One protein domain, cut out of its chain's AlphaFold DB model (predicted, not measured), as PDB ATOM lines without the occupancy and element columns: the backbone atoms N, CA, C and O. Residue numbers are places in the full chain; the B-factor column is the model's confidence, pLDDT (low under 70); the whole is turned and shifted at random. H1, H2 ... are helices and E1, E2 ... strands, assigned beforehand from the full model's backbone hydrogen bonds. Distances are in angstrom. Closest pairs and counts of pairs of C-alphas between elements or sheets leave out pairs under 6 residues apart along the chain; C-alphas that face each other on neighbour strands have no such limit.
ATOM      1  N   ARG A 591      50.612  16.019  45.879       94.25
ATOM      2  CA  ARG A 591      49.596  16.813  45.200       94.25
ATOM      3  C   ARG A 591      50.266  17.709  44.172       94.25
ATOM      4  O   ARG A 591      51.131  18.506  44.537       94.25
ATOM      5  N   PHE A 592      49.793  17.645  42.936       91.81
ATOM      6  CA  PHE A 592      50.197  18.541  41.859       91.81
ATOM      7  C   PHE A 592      49.070  19.520  41.544       91.81
ATOM      8  O   PHE A 592      47.917  19.126  41.373       91.81
ATOM      9  N   LYS A 593      49.407  20.805  41.457       88.06
ATOM     10  CA  LYS A 593      48.468  21.871  41.119       88.06
ATOM     11  C   LYS A 593      49.014  22.708  39.974       88.06
ATOM     12  O   LYS A 593      50.097  23.284  40.085       88.06
ATOM     13  N   LEU A 594      48.220  22.808  38.913       83.44
ATOM     14  CA  LEU A 594      48.484  23.652  37.755       83.44
ATOM     15  C   LEU A 594      47.799  25.015  37.947       83.44
ATOM     16  O   LEU A 594      46.583  25.083  38.111       83.44
ATOM     17  N   SER A 595      48.586  26.085  37.967       77.88
ATOM     18  CA  SER A 595      48.129  27.471  38.101       77.88
ATOM     19  C   SER A 595      47.741  28.047  36.741       77.88
ATOM     20  O   SER A 595      48.296  27.657  35.713       77.88
ATOM     21  N   ASP A 596      46.805  28.995  36.731       71.12
ATOM     22  CA  ASP A 596      46.452  29.710  35.506       71.12
ATOM     23  C   ASP A 596      47.586  30.664  35.101       71.12
ATOM     24  O   ASP A 596      48.115  31.386  35.956       71.12
ATOM     25  N   PRO A 597      47.989  30.674  33.819       65.38
ATOM     26  CA  PRO A 597      49.052  31.549  33.354       65.38
ATOM     27  C   PRO A 597      48.589  33.012  33.392       65.38
ATOM     28  O   PRO A 597      47.494  33.349  32.939       65.38
ATOM     29  N   ASP A 598      49.420  33.906  33.934       66.38
ATOM     30  CA  ASP A 598      49.162  35.347  33.867       66.38
ATOM     31  C   ASP A 598      49.405  35.891  32.445       66.38
ATOM     32  O   ASP A 598      49.990  35.223  31.592       66.38
ATOM     33  N   ALA A 599      48.955  37.120  32.162       62.56
ATOM     34  CA  ALA A 599      49.062  37.708  30.819       62.56
ATOM     35  C   ALA A 599      50.513  37.763  30.292       62.56
ATOM     36  O   ALA A 599      50.737  37.610  29.097       62.56
ATOM     37  N   ALA A 600      51.498  37.931  31.182       64.62
ATOM     38  CA  ALA A 600      52.915  37.926  30.826       64.62
ATOM     39  C   ALA A 600      53.451  36.512  30.520       64.62
ATOM     40  O   ALA A 600      54.318  36.361  29.665       64.62
ATOM     41  N   THR A 601      52.935  35.485  31.200       65.06
ATOM     42  CA  THR A 601      53.243  34.069  30.951       65.06
ATOM     43  C   THR A 601      52.580  33.577  29.664       65.06
ATOM     44  O   THR A 601      53.217  32.868  28.894       65.06
ATOM     45  N   LEU A 602      51.347  34.008  29.383       62.34
ATOM     46  CA  LEU A 602      50.650  33.749  28.116       62.34
ATOM     47  C   LEU A 602      51.398  34.331  26.907       62.34
ATOM     48  O   LEU A 602      51.488  33.664  25.886       62.34
ATOM     49  N   ASP A 603      51.983  35.527  27.036       60.97
ATOM     50  CA  ASP A 603      52.819  36.142  25.989       60.97
ATOM     51  C   ASP A 603      54.172  35.420  25.791       60.97
ATOM     52  O   ASP A 603      54.789  35.537  24.729       60.97
ATOM     53  N   ALA A 604      54.653  34.693  26.809       61.75
ATOM     54  CA  ALA A 604      55.891  33.911  26.765       61.75
ATOM     55  C   ALA A 604      55.693  32.476  26.234       61.75
ATOM     56  O   ALA A 604      56.658  31.854  25.786       61.75
ATOM     57  N   LEU A 605      54.461  31.957  26.273       62.28
ATOM     58  CA  LEU A 605      54.072  30.667  25.701       62.28
ATOM     59  C   LEU A 605      53.801  30.823  24.193       62.28
ATOM     60  O   LEU A 605      53.182  31.789  23.749       62.28
ATOM     61  N   ALA A 606      54.268  29.882  23.367       57.88
ATOM     62  CA  ALA A 606      54.002  29.929  21.927       57.88
ATOM     63  C   ALA A 606      52.504  29.665  21.622       57.88
ATOM     64  O   ALA A 606      51.841  28.969  22.386       57.88
ATOM     65  N   PRO A 607      51.952  30.107  20.473       49.06
ATOM     66  CA  PRO A 607      50.537  29.894  20.126       49.06
ATOM     67  C   PRO A 607      50.085  28.423  20.012       49.06
ATOM     68  O   PRO A 607      48.892  28.175  19.915       49.06
ATOM     69  N   ASN A 608      51.026  27.472  19.993       51.31
ATOM     70  CA  ASN A 608      50.789  26.024  19.913       51.31
ATOM     71  C   ASN A 608      51.282  25.286  21.178       51.31
ATOM     72  O   ASN A 608      51.565  24.091  21.122       51.31
ATOM     73  N   ASP A 609      51.503  26.001  22.284       58.78
ATOM     74  CA  ASP A 609      52.053  25.412  23.503       58.78
ATOM     75  C   ASP A 609      50.974  24.633  24.264       58.78
ATOM     76  O   ASP A 609      49.883  25.149  24.514       58.78
ATOM     77  N   ILE A 610      51.291  23.405  24.679       57.88
ATOM     78  CA  ILE A 610      50.354  22.511  25.382       57.88
ATOM     79  C   ILE A 610      49.907  23.160  26.697       57.88
ATOM     80  O   ILE A 610      48.756  23.040  27.088       57.88
ATOM     81  N   LEU A 611      50.775  23.956  27.330       58.97
ATOM     82  CA  LEU A 611      50.439  24.732  28.527       58.97
ATOM     83  C   LEU A 611      49.506  25.932  28.251       58.97
ATOM     84  O   LEU A 611      48.796  26.346  29.167       58.97
ATOM     85  N   ALA A 612      49.481  26.474  27.027       54.81
ATOM     86  CA  ALA A 612      48.656  27.625  26.637       54.81
ATOM     87  C   ALA A 612      47.263  27.241  26.103       54.81
ATOM     88  O   ALA A 612      46.325  28.014  26.282       54.81
ATOM     89  N   ASP A 613      47.117  26.058  25.492       56.19
ATOM     90  CA  ASP A 613      45.868  25.564  24.872       56.19
ATOM     91  C   ASP A 613      45.158  24.468  25.705       56.19
ATOM     92  O   ASP A 613      44.405  23.644  25.190       56.19
ATOM     93  N   THR A 614      45.407  24.403  27.019       52.16
ATOM     94  CA  THR A 614      44.952  23.291  27.883       52.16
ATOM     95  C   THR A 614      43.446  23.310  28.188       52.16
ATOM     96  O   THR A 614      43.015  23.601  29.305       52.16
ATOM     97  N   ALA A 615      42.643  22.904  27.204       48.34
ATOM     98  CA  ALA A 615      41.389  22.187  27.437       48.34
ATOM     99  C   ALA A 615      41.620  20.666  27.637       48.34
ATOM    100  O   ALA A 615      40.712  19.968  28.082       48.34
ATOM    101  N   GLY A 616      42.815  20.149  27.307       55.03
ATOM    102  CA  GLY A 616      43.197  18.736  27.451       55.03
ATOM    103  C   GLY A 616      43.940  18.398  28.760       55.03
ATOM    104  O   GLY A 616      44.499  19.295  29.396       55.03
ATOM    105  N   PRO A 617      43.953  17.114  29.173       66.56
ATOM    106  CA  PRO A 617      44.642  16.648  30.378       66.56
ATOM    107  C   PRO A 617      46.174  16.665  30.228       66.56
ATOM    108  O   PRO A 617      46.686  16.300  29.177       66.56
ATOM    109  N   VAL A 618      46.902  17.040  31.289       78.56
ATOM    110  CA  VAL A 618      48.381  16.980  31.354       78.56
ATOM    111  C   VAL A 618      48.797  15.773  32.186       78.56
ATOM    112  O   VAL A 618      48.357  15.662  33.331       78.56
ATOM    113  N   VAL A 619      49.657  14.896  31.670       85.56
ATOM    114  CA  VAL A 619      50.144  13.731  32.421       85.56
ATOM    115  C   VAL A 619      51.474  14.039  33.113       85.56
ATOM    116  O   VAL A 619      52.465  14.400  32.485       85.56
ATOM    117  N   ILE A 620      51.513  13.875  34.438       86.88
ATOM    118  CA  ILE A 620      52.753  13.805  35.217       86.88
ATOM    119  C   ILE A 620      53.190  12.347  35.258       86.88
ATOM    120  O   ILE A 620      52.544  11.533  35.914       86.88
ATOM    121  N   ALA A 621      54.280  12.024  34.573       86.62
ATOM    122  CA  ALA A 621      54.809  10.667  34.521       86.62
ATOM    123  C   ALA A 621      55.229  10.122  35.903       86.62
ATOM    124  O   ALA A 621      55.631  10.875  36.804       86.62
ATOM    125  N   ALA A 622      55.193   8.797  36.045       88.00
ATOM    126  CA  ALA A 622      55.849   8.057  37.118       88.00
ATOM    127  C   ALA A 622      57.341   8.426  37.218       88.00
ATOM    128  O   ALA A 622      57.949   8.870  36.248       88.00
ATOM    129  N   ASP A 623      57.943   8.272  38.399       86.31
ATOM    130  CA  ASP A 623      59.319   8.706  38.693       86.31
ATOM    131  C   ASP A 623      59.590  10.217  38.525       86.31
ATOM    132  O   ASP A 623      60.741  10.658  38.482       86.31
ATOM    133  N   THR A 624      58.546  11.047  38.544       88.25
ATOM    134  CA  THR A 624      58.687  12.497  38.726       88.25
ATOM    135  C   THR A 624      59.215  12.790  40.131       88.25
ATOM    136  O   THR A 624      58.619  12.370  41.126       88.25
ATOM    137  N   LEU A 625      60.333  13.515  40.226       88.81
ATOM    138  CA  LEU A 625      61.101  13.698  41.456       88.81
ATOM    139  C   LEU A 625      60.807  15.032  42.144       88.81
ATOM    140  O   LEU A 625      60.915  16.102  41.541       88.81
ATOM    141  N   VAL A 626      60.526  14.970  43.444       89.75
ATOM    142  CA  VAL A 626      60.229  16.117  44.310       89.75
ATOM    143  C   VAL A 626      61.110  16.067  45.551       89.75
ATOM    144  O   VAL A 626      61.342  14.999  46.114       89.75
ATOM    145  N   LEU A 627      61.596  17.224  45.991       90.06
ATOM    146  CA  LEU A 627      62.454  17.361  47.165       90.06
ATOM    147  C   LEU A 627      61.958  18.427  48.143       90.06
ATOM    148  O   LEU A 627      61.170  19.312  47.785       90.06
ATOM    149  N   ASN A 628      62.447  18.358  49.382       88.50
ATOM    150  CA  ASN A 628      62.314  19.449  50.345       88.50
ATOM    151  C   ASN A 628      63.412  20.508  50.096       88.50
ATOM    152  O   ASN A 628      64.599  20.186  50.083       88.50
ATOM    153  N   PRO A 629      63.058  21.782  49.857       74.62
ATOM    154  CA  PRO A 629      64.038  22.809  49.508       74.62
ATOM    155  C   PRO A 629      64.790  23.398  50.710       74.62
ATOM    156  O   PRO A 629      65.710  24.186  50.495       74.62
ATOM    157  N   ASP A 630      64.392  23.085  51.948       74.00
ATOM    158  CA  ASP A 630      64.996  23.676  53.143       74.00
ATOM    159  C   ASP A 630      66.384  23.078  53.423       74.00
ATOM    160  O   ASP A 630      66.525  21.888  53.696       74.00
ATOM    161  N   ALA A 631      67.414  23.924  53.361       55.34
ATOM    162  CA  ALA A 631      68.804  23.544  53.603       55.34
ATOM    163  C   ALA A 631      69.129  23.308  55.091       55.34
ATOM    164  O   ALA A 631      70.219  22.818  55.395       55.34
ATOM    165  N   ALA A 632      68.234  23.689  56.013       57.81
ATOM    166  CA  ALA A 632      68.365  23.377  57.436       57.81
ATOM    167  C   ALA A 632      67.988  21.917  57.750       57.81
ATOM    168  O   ALA A 632      68.521  21.344  58.704       57.81
ATOM    169  N   ASP A 633      67.133  21.313  56.921       65.81
ATOM    170  CA  ASP A 633      66.748  19.909  57.001       65.81
ATOM    171  C   ASP A 633      67.617  19.031  56.087       65.81
ATOM    172  O   ASP A 633      68.270  19.489  55.145       65.81
ATOM    173  N   ARG A 634      67.644  17.719  56.355       76.31
ATOM    174  CA  ARG A 634      68.268  16.767  55.422       76.31
ATOM    175  C   ARG A 634      67.479  16.779  54.112       76.31
ATOM    176  O   ARG A 634      66.261  16.616  54.132       76.31
ATOM    177  N   VAL A 635      68.184  16.919  52.991       83.38
ATOM    178  CA  VAL A 635      67.576  16.839  51.658       83.38
ATOM    179  C   VAL A 635      67.058  15.424  51.430       83.38
ATOM    180  O   VAL A 635      67.825  14.459  51.472       83.38
ATOM    181  N   VAL A 636      65.761  15.304  51.174       88.75
ATOM    182  CA  VAL A 636      65.101  14.046  50.833       88.75
ATOM    183  C   VAL A 636      64.403  14.173  49.492       88.75
ATOM    184  O   VAL A 636      63.803  15.198  49.180       88.75
ATOM    185  N   VAL A 637      64.489  13.110  48.697       89.44
ATOM    186  CA  VAL A 637      63.867  13.027  47.374       89.44
ATOM    187  C   VAL A 637      62.782  11.965  47.409       89.44
ATOM    188  O   VAL A 637      62.979  10.878  47.958       89.44
ATOM    189  N   PHE A 638      61.639  12.289  46.830       92.44
ATOM    190  CA  PHE A 638      60.531  11.386  46.580       92.44
ATOM    191  C   PHE A 638      60.303  11.303  45.081       92.44
ATOM    192  O   PHE A 638      60.455  12.306  44.391       92.44
ATOM    193  N   GLY A 639      59.916  10.131  44.591       91.19
ATOM    194  CA  GLY A 639      59.439   9.992  43.217       91.19
ATOM    195  C   GLY A 639      58.058   9.363  43.181       91.19
ATOM    196  O   GLY A 639      57.756   8.527  44.041       91.19
ATOM    197  N   THR A 640      57.245   9.806  42.228       92.44
ATOM    198  CA  THR A 640      55.875   9.333  42.003       92.44
ATOM    199  C   THR A 640      55.853   7.847  41.630       92.44
ATOM    200  O   THR A 640      56.724   7.376  40.906       92.44
ATOM    201  N   GLU A 641      54.880   7.103  42.159       90.81
ATOM    202  CA  GLU A 641      54.720   5.656  41.924       90.81
ATOM    203  C   GLU A 641      54.150   5.355  40.530       90.81
ATOM    204  O   GLU A 641      54.536   4.375  39.901       90.81
ATOM    205  N   SER A 642      53.230   6.192  40.051       91.06
ATOM    206  CA  SER A 642      52.495   5.989  38.802       91.06
ATOM    207  C   SER A 642      52.286   7.302  38.056       91.06
ATOM    208  O   SER A 642      52.468   8.383  38.623       91.06
ATOM    209  N   ASP A 643      51.829   7.201  36.812       90.88
ATOM    210  CA  ASP A 643      51.387   8.356  36.038       90.88
ATOM    211  C   ASP A 643      50.169   9.015  36.702       90.88
ATOM    212  O   ASP A 643      49.274   8.346  37.233       90.88
ATOM    213  N   LEU A 644      50.136  10.346  36.683       91.19
ATOM    214  CA  LEU A 644      49.046  11.165  37.195       91.19
ATOM    215  C   LEU A 644      48.560  12.121  36.115       91.19
ATOM    216  O   LEU A 644      49.186  13.138  35.827       91.19
ATOM    217  N   THR A 645      47.365  11.859  35.605       89.50
ATOM    218  CA  THR A 645      46.640  12.806  34.759       89.50
ATOM    219  C   THR A 645      46.098  13.956  35.611       89.50
ATOM    220  O   THR A 645      45.213  13.752  36.452       89.50
ATOM    221  N   ILE A 646      46.623  15.164  35.425       86.81
ATOM    222  CA  ILE A 646      46.141  16.383  36.078       86.81
ATOM    223  C   ILE A 646      44.822  16.799  35.434       86.81
ATOM    224  O   ILE A 646      44.747  17.041  34.231       86.81
ATOM    225  N   VAL A 647      43.800  16.944  36.275       86.25
ATOM    226  CA  VAL A 647      42.481  17.453  35.894       86.25
ATOM    227  C   VAL A 647      42.215  18.701  36.726       86.25
ATOM    228  O   VAL A 647      42.257  18.643  37.956       86.25
ATOM    229  N   ARG A 648      41.995  19.854  36.084       82.62
ATOM    230  CA  ARG A 648      41.879  21.147  36.789       82.62
ATOM    231  C   ARG A 648      40.716  21.150  37.779       82.62
ATOM    232  O   ARG A 648      40.864  21.630  38.901       82.62
ATOM    233  N   GLU A 649      39.609  20.525  37.399       85.56
ATOM    234  CA  GLU A 649      38.399  20.364  38.203       85.56
ATOM    235  C   GLU A 649      38.651  19.545  39.477       85.56
ATOM    236  O   GLU A 649      37.921  19.707  40.447       85.56
ATOM    237  N   LEU A 650      39.690  18.700  39.503       88.69
ATOM    238  CA  LEU A 650      40.029  17.822  40.629       88.69
ATOM    239  C   LEU A 650      41.148  18.370  41.533       88.69
ATOM    240  O   LEU A 650      41.617  17.649  42.419       88.69
ATOM    241  N   ASP A 651      41.604  19.617  41.345       87.62
ATOM    242  CA  ASP A 651      42.663  20.193  42.190       87.62
ATOM    243  C   ASP A 651      42.217  20.332  43.651       87.62
ATOM    244  O   ASP A 651      42.864  19.799  44.552       87.62
ATOM    245  N   THR A 652      41.116  21.051  43.883       90.00
ATOM    246  CA  THR A 652      40.557  21.283  45.219       90.00
ATOM    247  C   THR A 652      39.044  21.119  45.176       90.00
ATOM    248  O   THR A 652      38.339  21.925  44.576       90.00
ATOM    249  N   LEU A 653      38.555  20.095  45.860       91.69
ATOM    250  CA  LEU A 653      37.157  19.697  45.927       91.69
ATOM    251  C   LEU A 653      36.599  19.982  47.329       91.69
ATOM    252  O   LEU A 653      37.336  20.031  48.322       91.69
ATOM    253  N   GLN A 654      35.284  20.169  47.408       91.19
ATOM    254  CA  GLN A 654      34.545  20.350  48.659       91.19
ATOM    255  C   GLN A 654      33.469  19.275  48.799       91.19
ATOM    256  O   GLN A 654      32.997  18.730  47.799       91.19
ATOM    257  N   LEU A 655      33.065  18.999  50.039       91.50
ATOM    258  CA  LEU A 655      31.888  18.177  50.311       91.50
ATOM    259  C   LEU A 655      30.616  18.897  49.830       91.50
ATOM    260  O   LEU A 655      30.578  20.129  49.774       91.50
ATOM    261  N   ALA A 656      29.594  18.131  49.452       87.44
ATOM    262  CA  ALA A 656      28.307  18.647  48.989       87.44
ATOM    263  C   ALA A 656      27.542  19.411  50.086       87.44
ATOM    264  O   ALA A 656      27.903  19.378  51.261       87.44
ATOM    265  N   ASP A 657      26.562  20.225  49.678       83.12
ATOM    266  CA  ASP A 657      25.796  21.094  50.597       83.12
ATOM    267  C   ASP A 657      24.502  20.398  50.975       83.12
ATOM    268  O   ASP A 657      24.004  19.607  50.177       83.12
ATOM    269  N   GLU A 658      23.910  20.757  52.112       76.50
ATOM    270  CA  GLU A 658      22.601  20.242  52.528       76.50
ATOM    271  C   GLU A 658      21.545  20.465  51.437       76.50
ATOM    272  O   GLU A 658      20.655  19.641  51.254       76.50
ATOM    273  N   THR A 659      21.664  21.545  50.656       69.75
ATOM    274  CA  THR A 659      20.724  21.872  49.571       69.75
ATOM    275  C   THR A 659      20.797  20.932  48.371       69.75
ATOM    276  O   THR A 659      19.839  20.870  47.603       69.75
ATOM    277  N   ASN A 660      21.925  20.240  48.182       64.56
ATOM    278  CA  ASN A 660      22.202  19.403  47.009       64.56
ATOM    279  C   ASN A 660      22.268  17.907  47.366       64.56
ATOM    280  O   ASN A 660      22.657  17.091  46.528       64.56
ATOM    281  N   LEU A 661      21.935  17.557  48.610       70.75
ATOM    282  CA  LEU A 661      21.926  16.193  49.126       70.75
ATOM    283  C   LEU A 661      20.502  15.645  49.211       70.75
ATOM    284  O   LEU A 661      19.538  16.377  49.433       70.75
ATOM    285  N   GLU A 662      20.374  14.329  49.053       67.62
ATOM    286  CA  GLU A 662      19.120  13.635  49.332       67.62
ATOM    287  C   GLU A 662      18.816  13.668  50.846       67.62
ATOM    288  O   GLU A 662      19.745  13.619  51.661       67.62
ATOM    289  N   PRO A 663      17.534  13.746  51.259       58.19
ATOM    290  CA  PRO A 663      17.162  13.754  52.672       58.19
ATOM    291  C   PRO A 663      17.726  12.536  53.421       58.19
ATOM    292  O   PRO A 663      17.448  11.402  53.046       58.19
ATOM    293  N   GLY A 664      18.494  12.773  54.490       59.12
ATOM    294  CA  GLY A 664      19.127  11.719  55.301       59.12
ATOM    295  C   GLY A 664      20.607  11.462  54.995       59.12
ATOM    296  O   GLY A 664      21.254  10.732  55.743       59.12
ATOM    297  N   VAL A 665      21.175  12.086  53.957       65.19
ATOM    298  CA  VAL A 665      22.615  12.016  53.661       65.19
ATOM    299  C   VAL A 665      23.364  13.127  54.406       65.19
ATOM    300  O   VAL A 665      23.017  14.301  54.295       65.19
ATOM    301  N   SER A 666      24.402  12.760  55.161       71.50
ATOM    302  CA  SER A 666      25.233  13.710  55.915       71.50
ATOM    303  C   SER A 666      26.084  14.599  54.993       71.50
ATOM    304  O   SER A 666      26.650  14.129  54.005       71.50
ATOM    305  N   THR A 667      26.221  15.883  55.343       76.12
ATOM    306  CA  THR A 667      27.172  16.835  54.726       76.12
ATOM    307  C   THR A 667      28.603  16.686  55.227       76.12
ATOM    308  O   THR A 667      29.534  17.223  54.619       76.12
ATOM    309  N   ALA A 668      28.784  15.985  56.344       86.19
ATOM    310  CA  ALA A 668      30.074  15.663  56.928       86.19
ATOM    311  C   ALA A 668      30.387  14.179  56.728       86.19
ATOM    312  O   ALA A 668      29.486  13.344  56.702       86.19
ATOM    313  N   ILE A 669      31.675  13.863  56.630       90.12
ATOM    314  CA  ILE A 669      32.157  12.484  56.708       90.12
ATOM    315  C   ILE A 669      32.317  12.169  58.194       90.12
ATOM    316  O   ILE A 669      33.120  12.822  58.862       90.12
ATOM    317  N   GLU A 670      31.558  11.215  58.715       89.31
ATOM    318  CA  GLU A 670      31.617  10.779  60.110       89.31
ATOM    319  C   GLU A 670      32.704   9.713  60.327       89.31
ATOM    320  O   GLU A 670      33.283   9.167  59.386       89.31
ATOM    321  N   ILE A 671      33.030   9.429  61.591       87.44
ATOM    322  CA  ILE A 671      34.017   8.394  61.936       87.44
ATOM    323  C   ILE A 671      33.508   7.031  61.455       87.44
ATOM    324  O   ILE A 671      32.398   6.631  61.785       87.44
ATOM    325  N   GLY A 672      34.345   6.304  60.713       81.81
ATOM    326  CA  GLY A 672      34.006   4.998  60.147       81.81
ATOM    327  C   GLY A 672      33.368   5.044  58.758       81.81
ATOM    328  O   GLY A 672      33.321   4.004  58.106       81.81
ATOM    329  N   ASP A 673      32.970   6.217  58.255       85.06
ATOM    330  CA  ASP A 673      32.370   6.342  56.924       85.06
ATOM    331  C   ASP A 673      33.319   5.880  55.811       85.06
ATOM    332  O   ASP A 673      34.530   6.122  55.845       85.06
ATOM    333  N   THR A 674      32.746   5.247  54.787       89.06
ATOM    334  CA  THR A 674      33.469   4.681  53.631       89.06
ATOM    335  C   THR A 674      33.041   5.317  52.305       89.06
ATOM    336  O   THR A 674      33.277   4.773  51.221       89.06
ATOM    337  N   SER A 675      32.347   6.455  52.379       88.88
ATOM    338  CA  SER A 675      31.899   7.220  51.220       88.88
ATOM    339  C   SER A 675      31.840   8.711  51.532       88.88
ATOM    340  O   SER A 675      31.681   9.098  52.686       88.88
ATOM    341  N   ALA A 676      31.936   9.545  50.501       90.69
ATOM    342  CA  ALA A 676      31.741  10.987  50.603       90.69
ATOM    343  C   ALA A 676      30.970  11.500  49.389       90.69
ATOM    344  O   ALA A 676      31.153  11.007  48.274       90.69
ATOM    345  N   VAL A 677      30.134  12.517  49.592       90.75
ATOM    346  CA  VAL A 677      29.479  13.231  48.492       90.75
ATOM    347  C   VAL A 677      30.215  14.540  48.252       90.75
ATOM    348  O   VAL A 677      30.312  15.387  49.138       90.75
ATOM    349  N   LEU A 678      30.753  14.695  47.049       92.12
ATOM    350  CA  LEU A 678      31.504  15.866  46.615       92.12
ATOM    351  C   LEU A 678      30.583  16.822  45.854       92.12
ATOM    352  O   LEU A 678      29.658  16.392  45.162       92.12
ATOM    353  N   ALA A 679      30.833  18.121  45.983       90.44
ATOM    354  CA  ALA A 679      30.098  19.148  45.258       90.44
ATOM    355  C   ALA A 679      30.495  19.170  43.769       90.44
ATOM    356  O   ALA A 679      31.681  19.205  43.443       90.44
ATOM    357  N   GLY A 680      29.501  19.218  42.881       86.81
ATOM    358  CA  GLY A 680      29.663  19.268  41.427       86.81
ATOM    359  C   GLY A 680      29.640  17.898  40.742       86.81
ATOM    360  O   GLY A 680      29.858  16.859  41.369       86.81
ATOM    361  N   ALA A 681      29.388  17.905  39.432       85.81
ATOM    362  CA  ALA A 681      29.600  16.759  38.552       85.81
ATOM    363  C   ALA A 681      31.088  16.696  38.171       85.81
ATOM    364  O   ALA A 681      31.576  17.524  37.400       85.81
ATOM    365  N   LEU A 682      31.820  15.754  38.762       88.69
ATOM    366  CA  LEU A 682      33.275  15.670  38.682       88.69
ATOM    367  C   LEU A 682      33.699  14.469  37.820       88.69
ATOM    368  O   LEU A 682      33.146  13.381  37.992       88.69
ATOM    369  N   PRO A 683      34.709  14.613  36.943       88.31
ATOM    370  CA  PRO A 683      35.215  13.528  36.099       88.31
ATOM    371  C   PRO A 683      36.158  12.597  36.888       88.31
ATOM    372  O   PRO A 683      37.344  12.482  36.585       88.31
ATOM    373  N   ILE A 684      35.657  11.978  37.958       90.00
ATOM    374  CA  ILE A 684      36.410  11.017  38.777       90.00
ATOM    375  C   ILE A 684      36.141   9.606  38.255       90.00
ATOM    376  O   ILE A 684      34.988   9.204  38.118       90.00
ATOM    377  N   GLU A 685      37.200   8.833  38.030       89.31
ATOM    378  CA  GLU A 685      37.115   7.421  37.643       89.31
ATOM    379  C   GLU A 685      37.473   6.489  38.818       89.31
ATOM    380  O   GLU A 685      38.279   6.862  39.686       89.31
ATOM    381  N   PRO A 686      36.915   5.262  38.864       90.69
ATOM    382  CA  PRO A 686      37.390   4.221  39.770       90.69
ATOM    383  C   PRO A 686      38.904   4.009  39.638       90.69
ATOM    384  O   PRO A 686      39.461   3.977  38.547       90.69
ATOM    385  N   GLY A 687      39.585   3.866  40.769       87.19
ATOM    386  CA  GLY A 687      41.036   3.742  40.863       87.19
ATOM    387  C   GLY A 687      41.770   5.051  41.167       87.19
ATOM    388  O   GLY A 687      42.930   4.972  41.587       87.19
ATOM    389  N   ARG A 688      41.116   6.220  41.034       92.50
ATOM    390  CA  ARG A 688      41.688   7.537  41.372       92.50
ATOM    391  C   ARG A 688      41.985   7.650  42.870       92.50
ATOM    392  O   ARG A 688      41.184   7.235  43.709       92.50
ATOM    393  N   TRP A 689      43.127   8.242  43.210       94.75
ATOM    394  CA  TRP A 689      43.472   8.579  44.590       94.75
ATOM    395  C   TRP A 689      42.862   9.922  44.988       94.75
ATOM    396  O   TRP A 689      42.922  10.880  44.220       94.75
ATOM    397  N   LEU A 690      42.311   9.991  46.201       95.62
ATOM    398  CA  LEU A 690      41.860  11.225  46.835       95.62
ATOM    399  C   LEU A 690      42.510  11.368  48.216       95.62
ATOM    400  O   LEU A 690      42.743  10.381  48.918       95.62
ATOM    401  N   VAL A 691      42.767  12.608  48.627       95.50
ATOM    402  CA  VAL A 691      43.171  12.942  50.000       95.50
ATOM    403  C   VAL A 691      42.160  13.905  50.597       95.50
ATOM    404  O   VAL A 691      42.002  15.014  50.097       95.50
ATOM    405  N   ILE A 692      41.506  13.495  51.679       94.94
ATOM    406  CA  ILE A 692      40.651  14.345  52.506       94.94
ATOM    407  C   ILE A 692      41.519  14.876  53.646       94.94
ATOM    408  O   ILE A 692      42.073  14.097  54.419       94.94
ATOM    409  N   ALA A 693      41.676  16.192  53.739       92.62
ATOM    410  CA  ALA A 693      42.517  16.818  54.754       92.62
ATOM    411  C   ALA A 693      41.785  17.970  55.447       92.62
ATOM    412  O   ALA A 693      41.024  18.706  54.812       92.62
ATOM    413  N   GLY A 694      42.035  18.128  56.748       90.44
ATOM    414  CA  GLY A 694      41.568  19.281  57.513       90.44
ATOM    415  C   GLY A 694      42.290  20.560  57.089       90.44
ATOM    416  O   GLY A 694      43.465  20.523  56.720       90.44
ATOM    417  N   VAL A 695      41.593  21.692  57.136       89.12
ATOM    418  CA  VAL A 695      42.192  23.021  56.934       89.12
ATOM    419  C   VAL A 695      42.279  23.783  58.249       89.12
ATOM    420  O   VAL A 695      41.414  23.630  59.113       89.12
ATOM    421  N   ASP A 696      43.319  24.607  58.388       84.69
ATOM    422  CA  ASP A 696      43.551  25.416  59.584       84.69
ATOM    423  C   ASP A 696      42.374  26.402  59.782       84.69
ATOM    424  O   ASP A 696      42.047  27.168  58.866       84.69
ATOM    425  N   PRO A 697      41.718  26.412  60.960       78.94
ATOM    426  CA  PRO A 697      40.599  27.312  61.244       78.94
ATOM    427  C   PRO A 697      40.939  28.809  61.153       78.94
ATOM    428  O   PRO A 697      40.045  29.626  60.930       78.94
ATOM    429  N   LEU A 698      42.203  29.183  61.373       82.19
ATOM    430  CA  LEU A 698      42.690  30.565  61.336       82.19
ATOM    431  C   LEU A 698      43.208  30.964  59.948       82.19
ATOM    432  O   LEU A 698      43.173  32.148  59.606       82.19
ATOM    433  N   ASP A 699      43.665  29.995  59.154       81.06
ATOM    434  CA  ASP A 699      44.128  30.186  57.779       81.06
ATOM    435  C   ASP A 699      43.657  29.030  56.873       81.06
ATOM    436  O   ASP A 699      44.394  28.067  56.657       81.06
ATOM    437  N   PRO A 700      42.463  29.139  56.255       76.75
ATOM    438  CA  PRO A 700      41.895  28.090  55.400       76.75
ATOM    439  C   PRO A 700      42.724  27.734  54.155       76.75
ATOM    440  O   PRO A 700      42.341  26.841  53.396       76.75
ATOM    441  N   THR A 701      43.823  28.452  53.893       74.94
ATOM    442  CA  THR A 701      44.775  28.133  52.820       74.94
ATOM    443  C   THR A 701      45.828  27.106  53.240       74.94
ATOM    444  O   THR A 701      46.525  26.561  52.379       74.94
ATOM    445  N   ARG A 702      45.930  26.808  54.541       81.25
ATOM    446  CA  ARG A 702      46.857  25.834  55.120       81.25
ATOM    447  C   ARG A 702      46.123  24.591  55.601       81.25
ATOM    448  O   ARG A 702      44.959  24.645  55.987       81.25
ATOM    449  N   LEU A 703      46.825  23.463  55.560       86.00
ATOM    450  CA  LEU A 703      46.343  22.217  56.144       86.00
ATOM    451  C   LEU A 703      46.559  22.240  57.651       86.00
ATOM    452  O   LEU A 703      47.609  22.693  58.109       86.00
ATOM    453  N   ASP A 704      45.572  21.746  58.387       84.44
ATOM    454  CA  ASP A 704      45.663  21.579  59.832       84.44
ATOM    455  C   ASP A 704      46.505  20.324  60.133       84.44
ATOM    456  O   ASP A 704      46.077  19.220  59.786       84.44
ATOM    457  N   PRO A 705      47.707  20.455  60.726       77.38
ATOM    458  CA  PRO A 705      48.551  19.304  61.034       77.38
ATOM    459  C   PRO A 705      47.979  18.425  62.156       77.38
ATOM    460  O   PRO A 705      48.389  17.268  62.263       77.38
ATOM    461  N   ASP A 706      47.053  18.945  62.972       82.06
ATOM    462  CA  ASP A 706      46.436  18.212  64.081       82.06
ATOM    463  C   ASP A 706      45.265  17.332  63.608       82.06
ATOM    464  O   ASP A 706      44.853  16.404  64.309       82.06
ATOM    465  N   VAL A 707      44.744  17.577  62.399       85.75
ATOM    466  CA  VAL A 707      43.723  16.737  61.767       85.75
ATOM    467  C   VAL A 707      44.416  15.706  60.868       85.75
ATOM    468  O   VAL A 707      45.062  16.083  59.887       85.75
ATOM    469  N   PRO A 708      44.288  14.393  61.145       85.69
ATOM    470  CA  PRO A 708      44.937  13.377  60.325       85.69
ATOM    471  C   PRO A 708      44.400  13.446  58.895       85.69
ATOM    472  O   PRO A 708      43.199  13.539  58.700       85.69
ATOM    473  N   GLY A 709      45.264  13.386  57.882       89.19
ATOM    474  CA  GLY A 709      44.813  13.280  56.493       89.19
ATOM    475  C   GLY A 709      44.304  11.873  56.174       89.19
ATOM    476  O   GLY A 709      44.953  10.879  56.511       89.19
ATOM    477  N   HIS A 710      43.171  11.767  55.486       92.81
ATOM    478  CA  HIS A 710      42.591  10.502  55.050       92.81
ATOM    479  C   HIS A 710      42.820  10.274  53.558       92.81
ATOM    480  O   HIS A 710      42.312  10.989  52.698       92.81
ATOM    481  N   VAL A 711      43.622   9.259  53.257       94.06
ATOM    482  CA  VAL A 711      44.004   8.876  51.898       94.06
ATOM    483  C   VAL A 711      43.115   7.731  51.445       94.06
ATOM    484  O   VAL A 711      43.139   6.674  52.071       94.06
ATOM    485  N   VAL A 712      42.381   7.901  50.352       93.25
ATOM    486  CA  VAL A 712      41.439   6.896  49.847       93.25
ATOM    487  C   VAL A 712      41.661   6.632  48.367       93.25
ATOM    488  O   VAL A 712      42.048   7.524  47.612       93.25
ATOM    489  N   ARG A 713      41.413   5.392  47.944       93.06
ATOM    490  CA  ARG A 713      41.349   5.026  46.530       93.06
ATOM    491  C   ARG A 713      39.896   4.777  46.179       93.06
ATOM    492  O   ARG A 713      39.259   3.935  46.807       93.06
ATOM    493  N   VAL A 714      39.389   5.516  45.205       92.12
ATOM    494  CA  VAL A 714      37.995   5.423  44.777       92.12
ATOM    495  C   VAL A 714      37.753   4.037  44.183       92.12
ATOM    496  O   VAL A 714      38.450   3.635  43.259       92.12
ATOM    497  N   THR A 715      36.791   3.291  44.714       89.38
ATOM    498  CA  THR A 715      36.389   1.971  44.199       89.38
ATOM    499  C   THR A 715      35.152   2.072  43.319       89.38
ATOM    500  O   THR A 715      35.031   1.342  42.341       89.38
ATOM    501  N   GLN A 716      34.258   3.009  43.634       82.94
ATOM    502  CA  GLN A 716      33.036   3.258  42.883       82.94
ATOM    503  C   GLN A 716      32.715   4.755  42.877       82.94
ATOM    504  O   GLN A 716      32.934   5.459  43.865       82.94
ATOM    505  N   VAL A 717      32.170   5.224  41.755       89.69
ATOM    506  CA  VAL A 717      31.691   6.597  41.568       89.69
ATOM    507  C   VAL A 717      30.226   6.545  41.165       89.69
ATOM    508  O   VAL A 717      29.848   5.781  40.280       89.69
ATOM    509  N   GLN A 718      29.402   7.349  41.825       88.00
ATOM    510  CA  GLN A 718      27.999   7.558  41.491       88.00
ATOM    511  C   GLN A 718      27.839   9.028  41.075       88.00
ATOM    512  O   GLN A 718      27.822   9.914  41.940       88.00
ATOM    513  N   PRO A 719      27.806   9.313  39.762       83.00
ATOM    514  CA  PRO A 719      27.646  10.673  39.268       83.00
ATOM    515  C   PRO A 719      26.195  11.138  39.459       83.00
ATOM    516  O   PRO A 719      25.258  10.463  39.035       83.00
ATOM    517  N   GLY A 720      26.016  12.294  40.093       80.00
ATOM    518  CA  GLY A 720      24.749  13.020  40.186       80.00
ATOM    519  C   GLY A 720      24.718  14.226  39.242       80.00
ATOM    520  O   GLY A 720      25.650  14.462  38.475       80.00
ATOM    521  N   THR A 721      23.633  15.005  39.284       78.38
ATOM    522  CA  THR A 721      23.477  16.200  38.431       78.38
ATOM    523  C   THR A 721      24.413  17.336  38.860       78.38
ATOM    524  O   THR A 721      25.089  17.906  38.013       78.38
ATOM    525  N   ASP A 722      24.500  17.596  40.172       84.00
ATOM    526  CA  ASP A 722      25.327  18.654  40.784       84.00
ATOM    527  C   ASP A 722      26.193  18.134  41.951       84.00
ATOM    528  O   ASP A 722      26.733  18.909  42.745       84.00
ATOM    529  N   THR A 723      26.316  16.814  42.085       87.62
ATOM    530  CA  THR A 723      27.108  16.140  43.119       87.62
ATOM    531  C   THR A 723      27.761  14.886  42.554       87.62
ATOM    532  O   THR A 723      27.282  14.300  41.588       87.62
ATOM    533  N   THR A 724      28.863  14.459  43.161       89.25
ATOM    534  CA  THR A 724      29.548  13.213  42.805       89.25
ATOM    535  C   THR A 724      29.801  12.424  44.075       89.25
ATOM    536  O   THR A 724      30.593  12.846  44.918       89.25
ATOM    537  N   ARG A 725      29.130  11.283  44.238       89.38
ATOM    538  CA  ARG A 725      29.357  10.408  45.390       89.38
ATOM    539  C   ARG A 725      30.471   9.423  45.071       89.38
ATOM    540  O   ARG A 725      30.410   8.699  44.080       89.38
ATOM    541  N   VAL A 726      31.491   9.401  45.918       90.38
ATOM    542  CA  VAL A 726      32.642   8.503  45.807       90.38
ATOM    543  C   VAL A 726      32.628   7.516  46.968       90.38
ATOM    544  O   VAL A 726      32.357   7.893  48.108       90.38
ATOM    545  N   LEU A 727      32.898   6.250  46.671       89.38
ATOM    546  CA  LEU A 727      33.038   5.174  47.651       89.38
ATOM    547  C   LEU A 727      34.463   4.621  47.579       89.38
ATOM    548  O   LEU A 727      35.098   4.663  46.520       89.38
ATOM    549  N   TRP A 728      34.967   4.106  48.696       90.12
ATOM    550  CA  TRP A 728      36.288   3.481  48.789       90.12
ATOM    551  C   TRP A 728      36.250   2.199  49.631       90.12
ATOM    552  O   TRP A 728      35.194   1.776  50.096       90.12
ATOM    553  N   ASP A 729      37.404   1.539  49.781       80.69
ATOM    554  CA  ASP A 729      37.536   0.259  50.496       80.69
ATOM    555  C   ASP A 729      36.978   0.346  51.935       80.69
ATOM    556  O   ASP A 729      37.438   1.194  52.709       80.69
ATOM    557  N   PRO A 730      36.036  -0.536  52.329       77.44
ATOM    558  CA  PRO A 730      35.389  -0.475  53.636       77.44
ATOM    559  C   PRO A 730      36.333  -0.752  54.810       77.44
ATOM    560  O   PRO A 730      36.068  -0.328  55.930       77.44
ATOM    561  N   ARG A 731      37.491  -1.382  54.568       76.56
ATOM    562  CA  ARG A 731      38.548  -1.556  55.582       76.56
ATOM    563  C   ARG A 731      39.243  -0.240  55.941       76.56
ATOM    564  O   ARG A 731      40.112  -0.211  56.808       76.56
ATOM    565  N   ARG A 732      38.912   0.850  55.245       80.06
ATOM    566  CA  ARG A 732      39.493   2.180  55.418       80.06
ATOM    567  C   ARG A 732      38.406   3.204  55.750       80.06
ATOM    568  O   ARG A 732      38.266   4.210  55.057       80.06
ATOM    569  N   GLY A 733      37.658   2.949  56.820       86.38
ATOM    570  CA  GLY A 733      36.735   3.933  57.384       86.38
ATOM    571  C   GLY A 733      37.449   5.235  57.764       86.38
ATOM    572  O   GLY A 733      38.646   5.242  58.082       86.38
ATOM    573  N   SER A 734      36.721   6.347  57.704       88.81
ATOM    574  CA  SER A 734      37.253   7.662  58.050       88.81
ATOM    575  C   SER A 734      37.773   7.694  59.501       88.81
ATOM    576  O   SER A 734      37.043   7.308  60.416       88.81
ATOM    577  N   PRO A 735      39.014   8.154  59.758       87.31
ATOM    578  CA  PRO A 735      39.618   8.127  61.094       87.31
ATOM    579  C   PRO A 735      39.083   9.219  62.027       87.31
ATOM    580  O   PRO A 735      39.269   9.150  63.237       87.31
ATOM    581  N   THR A 736      38.477  10.259  61.463       91.44
ATOM    582  CA  THR A 736      37.933  11.408  62.184       91.44
ATOM    583  C   THR A 736      36.742  11.961  61.414       91.44
ATOM    584  O   THR A 736      36.505  11.596  60.261       91.44
ATOM    585  N   ARG A 737      36.006  12.870  62.041       92.06
ATOM    586  CA  ARG A 737      34.946  13.621  61.388       92.06
ATOM    587  C   ARG A 737      35.525  14.725  60.495       92.06
ATOM    588  O   ARG A 737      36.360  15.502  60.963       92.06
ATOM    589  N   TYR A 738      35.060  14.832  59.250       92.00
ATOM    590  CA  TYR A 738      35.393  15.926  58.331       92.00
ATOM    591  C   TYR A 738      34.152  16.731  57.973       92.00
ATOM    592  O   TYR A 738      33.246  16.250  57.297       92.00
ATOM    593  N   GLU A 739      34.137  17.990  58.395       90.00
ATOM    594  CA  GLU A 739      33.071  18.936  58.073       90.00
ATOM    595  C   GLU A 739      33.422  19.703  56.798       90.00
ATOM    596  O   GLU A 739      34.579  20.075  56.590       90.00
ATOM    597  N   ARG A 740      32.422  19.995  55.960       87.19
ATOM    598  CA  ARG A 740      32.588  20.711  54.684       87.19
ATOM    599  C   ARG A 740      33.468  21.965  54.784       87.19
ATOM    600  O   ARG A 740      34.370  22.160  53.968       87.19
ATOM    601  N   ASP A 741      33.222  22.808  55.783       86.06
ATOM    602  CA  ASP A 741      33.913  24.098  55.921       86.06
ATOM    603  C   ASP A 741      35.317  23.967  56.519       86.06
ATOM    604  O   ASP A 741      36.133  24.880  56.394       86.06
ATOM    605  N   ARG A 742      35.617  22.812  57.124       87.75
ATOM    606  CA  ARG A 742      36.877  22.524  57.820       87.75
ATOM    607  C   ARG A 742      37.730  21.470  57.123       87.75
ATOM    608  O   ARG A 742      38.774  21.100  57.653       87.75
ATOM    609  N   CYS A 743      37.335  21.008  55.938       91.50
ATOM    610  CA  CYS A 743      38.136  20.092  55.135       91.50
ATOM    611  C   CYS A 743      38.175  20.468  53.652       91.50
ATOM    612  O   CYS A 743      37.354  21.229  53.129       91.50
ATOM    613  N   ARG A 744      39.168  19.919  52.957       92.19
ATOM    614  CA  ARG A 744      39.292  19.944  51.500       92.19
ATOM    615  C   ARG A 744      39.631  18.549  51.007       92.19
ATOM    616  O   ARG A 744      40.317  17.792  51.693       92.19
ATOM    617  N   VAL A 745      39.156  18.232  49.809       94.44
ATOM    618  CA  VAL A 745      39.443  16.966  49.137       94.44
ATOM    619  C   VAL A 745      40.328  17.253  47.928       94.44
ATOM    620  O   VAL A 745      40.012  18.113  47.112       94.44
ATOM    621  N   PHE A 746      41.460  16.570  47.812       94.69
ATOM    622  CA  PHE A 746      42.408  16.738  46.710       94.69
ATOM    623  C   PHE A 746      42.365  15.516  45.804       94.69
ATOM    624  O   PHE A 746      42.554  14.403  46.292       94.69
ATOM    625  N   GLY A 747      42.136  15.717  44.503       91.50
ATOM    626  CA  GLY A 747      42.069  14.640  43.514       91.50
ATOM    627  C   GLY A 747      43.264  14.562  42.568       91.50
ATOM    628  O   GLY A 747      43.476  13.524  41.950       91.50
ATOM    629  N   ASN A 748      44.089  15.606  42.463       93.44
ATOM    630  CA  ASN A 748      45.367  15.570  41.734       93.44
ATOM    631  C   ASN A 748      46.506  15.089  42.637       93.44
ATOM    632  O   ASN A 748      47.496  15.791  42.843       93.44
ATOM    633  N   VAL A 749      46.321  13.905  43.219       94.88
ATOM    634  CA  VAL A 749      47.257  13.281  44.155       94.88
ATOM    635  C   VAL A 749      47.743  11.939  43.628       94.88
ATOM    636  O   VAL A 749      46.986  11.194  43.010       94.88
ATOM    637  N   VAL A 750      49.007  11.625  43.892       94.75
ATOM    638  CA  VAL A 750      49.637  10.362  43.500       94.75
ATOM    639  C   VAL A 750      50.535   9.857  44.631       94.75
ATOM    640  O   VAL A 750      51.192  10.678  45.287       94.75
ATOM    641  N   PRO A 751      50.577   8.539  44.898       95.00
ATOM    642  CA  PRO A 751      51.536   7.994  45.841       95.00
ATOM    643  C   PRO A 751      52.963   8.299  45.391       95.00
ATOM    644  O   PRO A 751      53.286   8.298  44.202       95.00
ATOM    645  N   ALA A 752      53.831   8.551  46.359       93.19
ATOM    646  CA  ALA A 752      55.242   8.761  46.125       93.19
ATOM    647  C   ALA A 752      56.065   8.096  47.219       93.19
ATOM    648  O   ALA A 752      55.713   8.123  48.402       93.19
ATOM    649  N   HIS A 753      57.202   7.544  46.819       93.00
ATOM    650  CA  HIS A 753      58.107   6.840  47.713       93.00
ATOM    651  C   HIS A 753      59.426   7.587  47.832       93.00
ATOM    652  O   HIS A 753      59.924   8.150  46.851       93.00
ATOM    653  N   HIS A 754      60.026   7.546  49.018       91.50
ATOM    654  CA  HIS A 754      61.362   8.081  49.234       91.50
ATOM    655  C   HIS A 754      62.406   7.289  48.427       91.50
ATOM    656  O   HIS A 754      62.388   6.054  48.372       91.50
ATOM    657  N   LEU A 898      61.302  15.644  35.947       80.38
ATOM    658  CA  LEU A 898      60.109  14.982  35.414       80.38
ATOM    659  C   LEU A 898      60.470  13.565  34.974       80.38
ATOM    660  O   LEU A 898      61.583  13.349  34.498       80.38
ATOM    661  N   GLY A 899      59.552  12.621  35.164       78.62
ATOM    662  CA  GLY A 899      59.737  11.231  34.754       78.62
ATOM    663  C   GLY A 899      59.539  10.971  33.250       78.62
ATOM    664  O   GLY A 899      59.118  11.877  32.525       78.62
ATOM    665  N   PRO A 900      59.821   9.740  32.773       74.25
ATOM    666  CA  PRO A 900      59.636   9.347  31.370       74.25
ATOM    667  C   PRO A 900      58.180   9.469  30.929       74.25
ATOM    668  O   PRO A 900      57.333   8.754  31.446       74.25
ATOM    669  N   GLY A 901      57.886  10.303  29.931       69.88
ATOM    670  CA  GLY A 901      56.542  10.387  29.357       69.88
ATOM    671  C   GLY A 901      56.498  11.181  28.056       69.88
ATOM    672  O   GLY A 901      57.314  12.078  27.851       69.88
ATOM    673  N   GLU A 902      55.527  10.868  27.190       66.31
ATOM    674  CA  GLU A 902      55.295  11.590  25.925       66.31
ATOM    675  C   GLU A 902      55.029  13.085  26.178       66.31
ATOM    676  O   GLU A 902      55.563  13.951  25.483       66.31
ATOM    677  N   ASP A 903      54.300  13.395  27.254       69.88
ATOM    678  CA  ASP A 903      54.037  14.765  27.697       69.88
ATOM    679  C   ASP A 903      55.270  15.446  28.318       69.88
ATOM    680  O   ASP A 903      55.331  16.672  28.361       69.88
ATOM    681  N   THR A 904      56.280  14.700  28.779       67.44
ATOM    682  CA  THR A 904      57.478  15.274  29.417       67.44
ATOM    683  C   THR A 904      58.323  16.059  28.414       67.44
ATOM    684  O   THR A 904      58.714  17.194  28.696       67.44
ATOM    685  N   GLU A 905      58.563  15.506  27.220       63.53
ATOM    686  CA  GLU A 905      59.241  16.224  26.127       63.53
ATOM    687  C   GLU A 905      58.444  17.460  25.699       63.53
ATOM    688  O   GLU A 905      59.001  18.523  25.422       63.53
ATOM    689  N   ALA A 906      57.120  17.339  25.722       62.59
ATOM    690  CA  ALA A 906      56.175  18.379  25.358       62.59
ATOM    691  C   ALA A 906      56.117  19.526  26.391       62.59
ATOM    692  O   ALA A 906      56.044  20.696  26.009       62.59
ATOM    693  N   LEU A 907      56.222  19.215  27.687       66.19
ATOM    694  CA  LEU A 907      56.318  20.178  28.791       66.19
ATOM    695  C   LEU A 907      57.664  20.918  28.783       66.19
ATOM    696  O   LEU A 907      57.713  22.111  29.085       66.19
ATOM    697  N   LEU A 908      58.754  20.248  28.396       63.47
ATOM    698  CA  LEU A 908      60.108  20.816  28.374       63.47
ATOM    699  C   LEU A 908      60.421  21.592  27.090       63.47
ATOM    700  O   LEU A 908      60.947  22.699  27.168       63.47
ATOM    701  N   GLY A 909      60.012  21.087  25.921       58.59
ATOM    702  CA  GLY A 909      60.258  21.650  24.579       58.59
ATOM    703  C   GLY A 909      61.720  21.936  24.222       58.59
ATOM    704  O   GLY A 909      62.640  21.573  24.944       58.59
ATOM    705  N   ASP A 910      61.925  22.661  23.115       57.03
ATOM    706  CA  ASP A 910      63.255  23.064  22.608       57.03
ATOM    707  C   ASP A 910      63.898  24.235  23.395       57.03
ATOM    708  O   ASP A 910      64.992  24.702  23.062       57.03
ATOM    709  N   GLY A 911      63.206  24.777  24.404       52.56
ATOM    710  CA  GLY A 911      63.598  25.989  25.127       52.56
ATOM    711  C   GLY A 911      64.426  25.698  26.379       52.56
ATOM    712  O   GLY A 911      64.024  24.897  27.213       52.56
ATOM    713  N   GLY A 912      65.566  26.382  26.532       57.44
ATOM    714  CA  GLY A 912      66.432  26.304  27.718       57.44
ATOM    715  C   GLY A 912      65.819  26.892  29.005       57.44
ATOM    716  O   GLY A 912      64.609  26.893  29.202       57.44
ATOM    717  N   THR A 913      66.671  27.419  29.894       57.06
ATOM    718  CA  THR A 913      66.388  27.874  31.279       57.06
ATOM    719  C   THR A 913      65.081  28.659  31.486       57.06
ATOM    720  O   THR A 913      64.455  28.530  32.536       57.06
ATOM    721  N   ASP A 914      64.635  29.422  30.486       60.94
ATOM    722  CA  ASP A 914      63.408  30.229  30.533       60.94
ATOM    723  C   ASP A 914      62.122  29.377  30.640       60.94
ATOM    724  O   ASP A 914      61.167  29.773  31.308       60.94
ATOM    725  N   ARG A 915      62.094  28.179  30.035       64.19
ATOM    726  CA  ARG A 915      60.927  27.273  30.053       64.19
ATOM    727  C   ARG A 915      60.814  26.493  31.364       64.19
ATOM    728  O   ARG A 915      59.720  26.200  31.841       64.19
ATOM    729  N   TYR A 916      61.946  26.250  32.013       64.31
ATOM    730  CA  TYR A 916      62.001  25.697  33.364       64.31
ATOM    731  C   TYR A 916      61.444  26.660  34.422       64.31
ATOM    732  O   TYR A 916      60.642  26.257  35.269       64.31
ATOM    733  N   ASP A 917      61.827  27.937  34.358       68.25
ATOM    734  CA  ASP A 917      61.291  28.959  35.261       68.25
ATOM    735  C   ASP A 917      59.779  29.146  35.071       68.25
ATOM    736  O   ASP A 917      59.066  29.451  36.028       68.25
ATOM    737  N   LEU A 918      59.279  28.907  33.856       69.06
ATOM    738  CA  LEU A 918      57.856  28.886  33.531       69.06
ATOM    739  C   LEU A 918      57.127  27.705  34.185       69.06
ATOM    740  O   LEU A 918      56.134  27.905  34.886       69.06
ATOM    741  N   LEU A 919      57.649  26.484  34.024       71.56
ATOM    742  CA  LEU A 919      57.099  25.276  34.647       71.56
ATOM    743  C   LEU A 919      57.061  25.391  36.175       71.56
ATOM    744  O   LEU A 919      56.068  25.013  36.785       71.56
ATOM    745  N   ARG A 920      58.086  25.981  36.802       71.25
ATOM    746  CA  ARG A 920      58.106  26.238  38.255       71.25
ATOM    747  C   ARG A 920      57.059  27.245  38.727       71.25
ATOM    748  O   ARG A 920      56.674  27.212  39.894       71.25
ATOM    749  N   ARG A 921      56.632  28.163  37.856       73.25
ATOM    750  CA  ARG A 921      55.569  29.135  38.157       73.25
ATOM    751  C   ARG A 921      54.180  28.538  37.964       73.25
ATOM    752  O   ARG A 921      53.274  28.887  38.712       73.25
ATOM    753  N   LEU A 922      54.020  27.658  36.976       76.50
ATOM    754  CA  LEU A 922      52.730  27.071  36.618       76.50
ATOM    755  C   LEU A 922      52.419  25.797  37.411       76.50
ATOM    756  O   LEU A 922      51.287  25.632  37.851       76.50
ATOM    757  N   LEU A 923      53.393  24.919  37.645       83.38
ATOM    758  CA  LEU A 923      53.200  23.654  38.352       83.38
ATOM    759  C   LEU A 923      53.739  23.745  39.783       83.38
ATOM    760  O   LEU A 923      54.943  23.823  40.021       83.38
ATOM    761  N   THR A 924      52.826  23.689  40.747       87.88
ATOM    762  CA  THR A 924      53.145  23.638  42.177       87.88
ATOM    763  C   THR A 924      52.957  22.223  42.703       87.88
ATOM    764  O   THR A 924      52.022  21.524  42.310       87.88
ATOM    765  N   VAL A 925      53.850  21.792  43.592       91.56
ATOM    766  CA  VAL A 925      53.802  20.463  44.206       91.56
ATOM    767  C   VAL A 925      53.871  20.584  45.719       91.56
ATOM    768  O   VAL A 925      54.591  21.432  46.237       91.56
ATOM    769  N   THR A 926      53.079  19.782  46.426       92.00
ATOM    770  CA  THR A 926      53.034  19.729  47.898       92.00
ATOM    771  C   THR A 926      52.712  18.310  48.358       92.00
ATOM    772  O   THR A 926      52.114  17.555  47.597       92.00
ATOM    773  N   ASN A 927      53.035  17.927  49.595       92.94
ATOM    774  CA  ASN A 927      52.519  16.689  50.190       92.94
ATOM    775  C   ASN A 927      51.391  16.982  51.201       92.94
ATOM    776  O   ASN A 927      51.671  17.516  52.275       92.94
ATOM    777  N   PRO A 928      50.117  16.655  50.899       91.94
ATOM    778  CA  PRO A 928      48.999  16.930  51.804       91.94
ATOM    779  C   PRO A 928      48.938  16.007  53.030       91.94
ATOM    780  O   PRO A 928      48.192  16.281  53.961       91.94
ATOM    781  N   VAL A 929      49.716  14.921  53.047       92.56
ATOM    782  CA  VAL A 929      49.850  14.000  54.188       92.56
ATOM    783  C   VAL A 929      51.326  13.835  54.548       92.56
ATOM    784  O   VAL A 929      52.183  14.011  53.675       92.56
ATOM    785  N   PRO A 930      51.668  13.507  55.807       91.06
ATOM    786  CA  PRO A 930      53.060  13.275  56.167       91.06
ATOM    787  C   PRO A 930      53.633  12.070  55.404       91.06
ATOM    788  O   PRO A 930      52.909  11.154  55.008       91.06
ATOM    789  N   GLY A 931      54.946  12.076  55.181       89.56
ATOM    790  CA  GLY A 931      55.680  10.886  54.768       89.56
ATOM    791  C   GLY A 931      55.787   9.929  55.947       89.56
ATOM    792  O   GLY A 931      56.319  10.300  56.990       89.56
ATOM    793  N   VAL A 932      55.260   8.715  55.800       88.25
ATOM    794  CA  VAL A 932      55.167   7.727  56.885       88.25
ATOM    795  C   VAL A 932      55.578   6.335  56.417       88.25
ATOM    796  O   VAL A 932      55.664   6.049  55.222       88.25
ATOM    797  N   GLY A 933      55.825   5.441  57.375       86.38
ATOM    798  CA  GLY A 933      56.192   4.048  57.106       86.38
ATOM    799  C   GLY A 933      57.664   3.840  56.751       86.38
ATOM    800  O   GLY A 933      58.065   2.701  56.534       86.38
TER     801      GLY A 933
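What this domain is: This is residues 591 to 754 and 898 to 933 of the 1156 residues of an uncharacterized protein of Mycolicibacterium mageritense DSM 44476 = CIP 104973 (UniProt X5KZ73). What shape do these coordinates make? They make two lobes: one is the curled sheet E6 E9 E8 E7 E10, like part of a barrel, and the other gathers the small sheets E3 E4 E11, E1 E12 and E2 E5, with helices H1, H2 and H3 at its end away from the curled sheet. E10 runs on into E11, from one lobe to the other. What is it built of? The 200 printed residues, 81 of them in named elements, hold three named helices and twelve named strands in the order E1 H1 E2 E3 E4 E5 E6 E7 E8 E9 E10 E11 H2 H3 E12; the class is mixed and the sheets are antiparallel. It is compact, with a radius of gyration of the C-alphas of 18.1 A and spans of 56 by 42 by 32 A.

Where its parts are: Where is the largest sheet? E6 is residues 675 to 679, E9 723 to 728, E8 710 to 719, E7 689 to 694 and E10 743 to 746. E8, 21.7 A long, begins at C-alpha 710 (42.591, 10.502, 55.050) and bends by 77 degrees at residue 715. Where is the rest? E3 is residues 625 to 627, E4 637 to 640, E11 749 to 754, E2 618 to 620, E5 644 to 646, H1 599 to 604, H2 902 to 908 and H3 913 to 922. E1, residues 591 to 594, begins at (49.596, 16.813, 45.200), and E12, residues 923 to 926, ends at (53.034, 19.729, 47.898).

How they stand to each other: How is the curled sheet paired? E7 E8 E9 is a meander, each strand the antiparallel neighbour of the one before; E6 to E9 and E7 to E10 are Greek keys, the first strand also neighbouring the fourth. Within hydrogen-bond range are N 678 and O 724, N 725 and O 718, N 692 and O 710, and N 746 and O 691, at 2.8, 3.0, 2.8 and 2.8 A. What stands beyond it? The closest C-alphas of E7 and E11, Trp 689 and Val 749, are 6.1 A apart, and N 639 and O 753 of E4 and E11 are 3.0 A apart. How do the helices stand? H2 and H3 only just touch, with 3 pairs of C-alphas within 8 A, the closest Leu 908 and Arg 915 at 6.7 A. Every O i to N i+4 pair is within range in H1 and H3, and 2 of 3 in H2.

The domain as a whole: Is anything missing? Residues 755 to 897 are not printed, and C-alphas 754 and 898 are 15.5 A apart. Which links are long? H1 to E2, E5 to E6, E7 to E8 and E9 to E10. Where is confidence low? 48 residues are under 70, among them 597 to 617 and 901 to 918.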